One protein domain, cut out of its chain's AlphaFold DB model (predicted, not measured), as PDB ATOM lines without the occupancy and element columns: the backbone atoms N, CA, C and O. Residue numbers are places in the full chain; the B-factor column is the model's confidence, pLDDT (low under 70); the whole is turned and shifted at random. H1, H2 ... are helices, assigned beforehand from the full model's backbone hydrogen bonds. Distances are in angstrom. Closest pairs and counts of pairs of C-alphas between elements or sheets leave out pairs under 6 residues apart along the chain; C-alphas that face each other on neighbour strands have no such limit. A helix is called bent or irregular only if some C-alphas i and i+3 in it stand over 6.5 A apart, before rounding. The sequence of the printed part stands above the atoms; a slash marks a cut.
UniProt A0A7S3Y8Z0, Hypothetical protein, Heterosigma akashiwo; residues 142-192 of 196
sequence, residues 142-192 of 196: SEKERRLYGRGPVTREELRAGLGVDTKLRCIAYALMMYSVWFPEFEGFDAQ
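This is residues 142 to 192 of the 196 residues of the protein "Hypothetical protein" of Heterosigma akashiwo (UniProt A0A7S3Y8Z0). One long helix, H3, makes the backbone of a loose T: short helix H1 meets its middle nearly end-on, with the last residue of H1, Tyr 149, nearest. A loop with small helix H2, residues 155 to 162, sticks out beyond the first residues of H3, and after H3 the tail folds back. The 51 printed residues hold three named helices, H1, H2, H3 in chain order, and no named strand, an all-helix class; the whole is loose, radius of gyration of the C-alphas 12.4 A, spanning 37 by 25 by 19 A.

H3, residues 165 to 182, runs 26.6 A from C-alpha 165 at (80.707, 64.165, 146.725) to C-alpha 182 at (67.295, 82.611, 160.507). It is irregular: C-alphas 178 and 181 are 7.2 A apart. H1, residues 143 to 149, measures 10.0 A and begins at (59.128, 61.111, 158.163). H2, residues 156 to 161, measures 8.6 A.

H3 touches H1 with residues 171 to 178 alone, about perpendicular at 81 degrees; the closest C-alphas, of Tyr 149 and Tyr 174, are 5.6 A apart. H2 is apart from H1 and H3. Every O i to N i+4 pair is within hydrogen-bond range in H1 and H2, 12 of 14 in H3.

The farthest C-alphas, of Glu 157 and Glu 185, are 37.5 A apart. The printed part has no cut. The link H2 to H3 is tight, H1 to H2 short. Residues 182, 184, 187 to 188 and 191 have pLDDT under 70.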
ATOM      1  N   SER A 142      61.827  59.492 161.949       84.69
ATOM      2  CA  SER A 142      60.495  59.932 161.544       84.69
ATOM      3  C   SER A 142      60.479  60.490 160.116       84.69
ATOM      4  O   SER A 142      61.487  60.963 159.582       84.69
ATOM      5  N   GLU A 143      59.304  60.497 159.485       85.12
ATOM      6  CA  GLU A 143      59.128  61.111 158.163       85.12
ATOM      7  C   GLU A 143      59.482  62.609 158.176       85.12
ATOM      8  O   GLU A 143      60.108  63.117 157.242       85.12
ATOM      9  N   LYS A 144      59.152  63.303 159.273       82.00
ATOM     10  CA  LYS A 144      59.505  64.712 159.490       82.00
ATOM     11  C   LYS A 144      61.019  64.918 159.454       82.00
ATOM     12  O   LYS A 144      61.486  65.802 158.739       82.00
ATOM     13  N   GLU A 145      61.781  64.098 160.176       81.88
ATOM     14  CA  GLU A 145      63.248  64.158 160.176       81.88
ATOM     15  C   GLU A 145      63.821  63.840 158.792       81.88
ATOM     16  O   GLU A 145      64.656  64.587 158.290       81.88
ATOM     17  N   ARG A 146      63.327  62.793 158.116       83.38
ATOM     18  CA  ARG A 146      63.772  62.450 156.750       83.38
ATOM     19  C   ARG A 146      63.533  63.592 155.768       83.38
ATOM     20  O   ARG A 146      64.373  63.851 154.913       83.38
ATOM     21  N   ARG A 147      62.404  64.292 155.893       82.50
ATOM     22  CA  ARG A 147      62.092  65.466 155.071       82.50
ATOM     23  C   ARG A 147      63.006  66.648 155.390       82.50
ATOM     24  O   ARG A 147      63.411  67.340 154.460       82.50
ATOM     25  N   LEU A 148      63.301  66.879 156.670       79.31
ATOM     26  CA  LEU A 148      64.134  67.992 157.125       79.31
ATOM     27  C   LEU A 148      65.603  67.815 156.720       79.31
ATOM     28  O   LEU A 148      66.214  68.759 156.234       79.31
ATOM     29  N   TYR A 149      66.145  66.607 156.874       81.75
ATOM     30  CA  TYR A 149      67.548  66.296 156.585       81.75
ATOM     31  C   TYR A 149      67.784  65.770 155.162       81.75
ATOM     32  O   TYR A 149      68.926  65.550 154.764       81.75
ATOM     33  N   GLY A 150      66.716  65.503 154.407       82.88
ATOM     34  CA  GLY A 150      66.769  64.950 153.050       82.88
ATOM     35  C   GLY A 150      67.116  63.465 152.962       82.88
ATOM     36  O   GLY A 150      66.968  62.863 151.901       82.88
ATOM     37  N   ARG A 151      67.572  62.859 154.062       86.31
ATOM     38  CA  ARG A 151      67.912  61.437 154.179       86.31
ATOM     39  C   ARG A 151      67.823  60.966 155.632       86.31
ATOM     40  O   ARG A 151      67.635  61.765 156.545       86.31
ATOM     41  N   GLY A 152      67.967  59.657 155.842       86.69
ATOM     42  CA  GLY A 152      68.209  59.099 157.177       86.69
ATOM     43  C   GLY A 152      69.626  59.410 157.692       86.69
ATOM     44  O   GLY A 152      70.433  59.978 156.955       86.69
ATOM     45  N   PRO A 153      69.966  59.033 158.934       89.19
ATOM     46  CA  PRO A 153      71.308  59.203 159.492       89.19
ATOM     47  C   PRO A 153      72.389  58.525 158.642       89.19
ATOM     48  O   PRO A 153      72.154  57.477 158.045       89.19
ATOM     49  N   VAL A 154      73.593  59.110 158.576       91.12
ATOM     50  CA  VAL A 154      74.754  58.419 157.984       91.12
ATOM     51  C   VAL A 154      75.144  57.277 158.918       91.12
ATOM     52  O   VAL A 154      75.460  57.506 160.086       91.12
ATOM     53  N   THR A 155      75.134  56.047 158.418       91.81
ATOM     54  CA  THR A 155      75.578  54.891 159.197       91.81
ATOM     55  C   THR A 155      77.105  54.849 159.287       91.81
ATOM     56  O   THR A 155      77.827  55.397 158.455       91.81
ATOM     57  N   ARG A 156      77.634  54.142 160.292       91.19
ATOM     58  CA  ARG A 156      79.089  53.926 160.404       91.19
ATOM     59  C   ARG A 156      79.664  53.180 159.199       91.19
ATOM     60  O   ARG A 156      80.822  53.397 158.863       91.19
ATOM     61  N   GLU A 157      78.880  52.301 158.588       93.00
ATOM     62  CA  GLU A 157      79.277  51.551 157.396       93.00
ATOM     63  C   GLU A 157      79.391  52.474 156.179       93.00
ATOM     64  O   GLU A 157      80.453  52.520 155.564       93.00
ATOM     65  N   GLU A 158      78.369  53.295 155.915       93.38
ATOM     66  CA  GLU A 158      78.404  54.316 154.856       93.38
ATOM     67  C   GLU A 158      79.582  55.283 155.041       93.38
ATOM     68  O   GLU A 158      80.289  55.607 154.089       93.38
ATOM     69  N   LEU A 159      79.832  55.726 156.280       91.88
ATOM     70  CA  LEU A 159      80.942  56.631 156.572       91.88
ATOM     71  C   LEU A 159      82.303  55.981 156.279       91.88
ATOM     72  O   LEU A 159      83.180  56.639 155.722       91.88
ATOM     73  N   ARG A 160      82.479  54.699 156.631       95.31
ATOM     74  CA  ARG A 160      83.713  53.932 156.378       95.31
ATOM     75  C   ARG A 160      83.925  53.628 154.900       95.31
ATOM     76  O   ARG A 160      85.063  53.663 154.448       95.31
ATOM     77  N   ALA A 161      82.850  53.348 154.168       96.25
ATOM     78  CA  ALA A 161      82.893  53.166 152.720       96.25
ATOM     79  C   ALA A 161      83.263  54.467 151.983       96.25
ATOM     80  O   ALA A 161      83.746  54.429 150.855       96.25
ATOM     81  N   GLY A 162      83.081  55.611 152.648       94.88
ATOM     82  CA  GLY A 162      83.315  56.932 152.096       94.88
ATOM     83  C   GLY A 162      82.063  57.461 151.407       94.88
ATOM     84  O   GLY A 162      81.470  56.824 150.543       94.88
ATOM     85  N   LEU A 163      81.661  58.676 151.780       93.69
ATOM     86  CA  LEU A 163      80.523  59.340 151.152       93.69
ATOM     87  C   LEU A 163      80.950  59.985 149.829       93.69
ATOM     88  O   LEU A 163      81.933  60.741 149.786       93.69
ATOM     89  N   GLY A 164      80.174  59.733 148.774       94.38
ATOM     90  CA  GLY A 164      80.317  60.420 147.494       94.38
ATOM     91  C   GLY A 164      80.166  61.937 147.642       94.38
ATOM     92  O   GLY A 164      79.521  62.430 148.573       94.38
ATOM     93  N   VAL A 165      80.773  62.692 146.722       94.00
ATOM     94  CA  VAL A 165      80.707  64.165 146.725       94.00
ATOM     95  C   VAL A 165      79.258  64.651 146.666       94.00
ATOM     96  O   VAL A 165      78.894  65.542 147.425       94.00
ATOM     97  N   ASP A 166      78.419  64.013 145.851       90.94
ATOM     98  CA  ASP A 166      76.988  64.311 145.765       90.94
ATOM     99  C   ASP A 166      76.286  64.198 147.134       90.94
ATOM    100  O   ASP A 166      75.662  65.152 147.595       90.94
ATOM    101  N   THR A 167      76.484  63.091 147.857       89.69
ATOM    102  CA  THR A 167      75.898  62.899 149.194       89.69
ATOM    103  C   THR A 167      76.374  63.962 150.182       89.69
ATOM    104  O   THR A 167      75.573  64.502 150.943       89.69
ATOM    105  N   LYS A 168      77.670  64.298 150.160       91.75
ATOM    106  CA  LYS A 168      78.237  65.354 151.014       91.75
ATOM    107  C   LYS A 168      77.601  66.713 150.714       91.75
ATOM    108  O   LYS A 168      77.206  67.411 151.645       91.75
ATOM    109  N   LEU A 169      77.466  67.066 149.435       91.25
ATOM    110  CA  LEU A 169      76.852  68.323 149.005       91.25
ATOM    111  C   LEU A 169      75.373  68.395 149.387       91.25
ATOM    112  O   LEU A 169      74.933  69.435 149.872       91.25
ATOM    113  N   ARG A 170      74.620  67.292 149.263       88.50
ATOM    114  CA  ARG A 170      73.230  67.233 149.742       88.50
ATOM    115  C   ARG A 170      73.148  67.468 151.246       88.50
ATOM    116  O   ARG A 170      72.360  68.307 151.667       88.50
ATOM    117  N   CYS A 171      73.982  66.806 152.051       88.31
ATOM    118  CA  CYS A 171      74.014  67.033 153.501       88.31
ATOM    119  C   CYS A 171      74.271  68.509 153.847       88.31
ATOM    120  O   CYS A 171      73.581  69.066 154.696       88.31
ATOM    121  N   ILE A 172      75.223  69.153 153.162       89.06
ATOM    122  CA  ILE A 172      75.525  70.579 153.354       89.06
ATOM    123  C   ILE A 172      74.329  71.450 152.948       89.06
ATOM    124  O   ILE A 172      73.940  72.338 153.702       89.06
ATOM    125  N   ALA A 173      73.716  71.189 151.791       88.25
ATOM    126  CA  ALA A 173      72.574  71.956 151.302       88.25
ATOM    127  C   ALA A 173      71.369  71.860 152.251       88.25
ATOM    128  O   ALA A 173      70.793  72.885 152.607       88.25
ATOM    129  N   TYR A 174      71.030  70.654 152.719       86.00
ATOM    130  CA  TYR A 174      69.954  70.451 153.691       86.00
ATOM    131  C   TYR A 174      70.260  71.105 155.042       86.00
ATOM    132  O   TYR A 174      69.367  71.722 155.621       86.00
ATOM    133  N   ALA A 175      71.509  71.055 155.516       85.12
ATOM    134  CA  ALA A 175      71.909  71.771 156.725       85.12
ATOM    135  C   ALA A 175      71.717  73.290 156.561       85.12
ATOM    136  O   ALA A 175      71.073  73.918 157.395       85.12
ATOM    137  N   LEU A 176      72.184  73.881 155.458       84.44
ATOM    138  CA  LEU A 176      72.000  75.311 155.179       84.44
ATOM    139  C   LEU A 176      70.517  75.698 155.059       84.44
ATOM    140  O   LEU A 176      70.107  76.728 155.589       84.44
ATOM    141  N   MET A 177      69.699  74.870 154.404       81.56
ATOM    142  CA  MET A 177      68.252  75.094 154.293       81.56
ATOM    143  C   MET A 177      67.534  74.995 155.636       81.56
ATOM    144  O   MET A 177      66.632  75.785 155.895       81.56
ATOM    145  N   MET A 178      67.931  74.061 156.504       78.75
ATOM    146  CA  MET A 178      67.376  73.961 157.854       78.75
ATOM    147  C   MET A 178      67.570  75.273 158.614       78.75
ATOM    148  O   MET A 178      66.659  75.701 159.319       78.75
ATOM    149  N   TYR A 179      68.718  75.933 158.413       75.44
ATOM    150  CA  TYR A 179      69.016  77.206 159.052       75.44
ATOM    151  C   TYR A 179      68.564  78.460 158.292       75.44
ATOM    152  O   TYR A 179      68.641  79.562 158.837       75.44
ATOM    153  N   SER A 180      68.029  78.334 157.075       75.94
ATOM    154  CA  SER A 180      67.715  79.493 156.225       75.94
ATOM    155  C   SER A 180      66.653  80.411 156.819       75.94
ATOM    156  O   SER A 180      66.627  81.600 156.523       75.94
ATOM    157  N   VAL A 181      65.777  79.882 157.675       70.31
ATOM    158  CA  VAL A 181      64.740  80.675 158.350       70.31
ATOM    159  C   VAL A 181      65.325  81.781 159.234       70.31
ATOM    160  O   VAL A 181      64.653  82.783 159.449       70.31
ATOM    161  N   TRP A 182      66.572  81.625 159.696       68.50
ATOM    162  CA  TRP A 182      67.295  82.611 160.507       68.50
ATOM    163  C   TRP A 182      68.109  83.617 159.680       68.50
ATOM    164  O   TRP A 182      68.606  84.593 160.233       68.50
ATOM    165  N   PHE A 183      68.227  83.403 158.367       71.88
ATOM    166  CA  PHE A 183      69.003  84.238 157.451       71.88
ATOM    167  C   PHE A 183      68.088  84.726 156.322       71.88
ATOM    168  O   PHE A 183      68.046  84.109 155.261       71.88
ATOM    169  N   PRO A 184      67.326  85.818 156.521       65.94
ATOM    170  CA  PRO A 184      66.309  86.260 155.562       65.94
ATOM    171  C   PRO A 184      66.881  86.647 154.189       65.94
ATOM    172  O   PRO A 184      66.155  86.610 153.199       65.94
ATOM    173  N   GLU A 185      68.168  86.985 154.134       74.12
ATOM    174  CA  GLU A 185      68.920  87.278 152.908       74.12
ATOM    175  C   GLU A 185      69.327  86.009 152.141       74.12
ATOM    176  O   GLU A 185      69.672  86.073 150.963       74.12
ATOM    177  N   PHE A 186      69.288  84.840 152.785       73.56
ATOM    178  CA  PHE A 186      69.587  83.574 152.136       73.56
ATOM    179  C   PHE A 186      68.342  83.055 151.409       73.56
ATOM    180  O   PHE A 186      67.401  82.541 152.016       73.56
ATOM    181  N   GLU A 187      68.356  83.152 150.079       68.00
ATOM    182  CA  GLU A 187      67.235  82.743 149.217       68.00
ATOM    183  C   GLU A 187      66.963  81.223 149.217       68.00
ATOM    184  O   GLU A 187      65.924  80.775 148.724       68.00
ATOM    185  N   GLY A 188      67.853  80.426 149.821       69.00
ATOM    186  CA  GLY A 188      67.745  78.973 149.931       69.00
ATOM    187  C   GLY A 188      68.249  78.223 148.694       69.00
ATOM    188  O   GLY A 188      68.873  78.789 147.800       69.00
ATOM    189  N   PHE A 189      67.975  76.916 148.648       71.50
ATOM    190  CA  PHE A 189      68.237  76.062 147.485       71.50
ATOM    191  C   PHE A 189      66.931  75.469 146.948       71.50
ATOM    192  O   PHE A 189      65.962  75.272 147.687       71.50
ATOM    193  N   ASP A 190      66.913  75.136 145.656       71.50
ATOM    194  CA  ASP A 190      65.813  74.389 145.050       71.50
ATOM    195  C   ASP A 190      65.823  72.935 145.549       71.50
ATOM    196  O   ASP A 190      66.604  72.096 145.093       71.50
ATOM    197  N   ALA A 191      64.923  72.635 146.486       67.19
ATOM    198  CA  ALA A 191      64.798  71.321 147.106       67.19
ATOM    199  C   ALA A 191      64.485  70.194 146.106       67.19
ATOM    200  O   ALA A 191      64.749  69.032 146.413       67.19
ATOM    201  N   GLN A 192      63.901  70.492 144.938       70.12
ATOM    202  CA  GLN A 192      63.614  69.474 143.921       70.12
ATOM    203  C   GLN A 192      64.903  68.990 143.254       70.12
ATOM    204  O   GLN A 192      65.052  67.792 143.017       70.12
TER     205      GLN A 192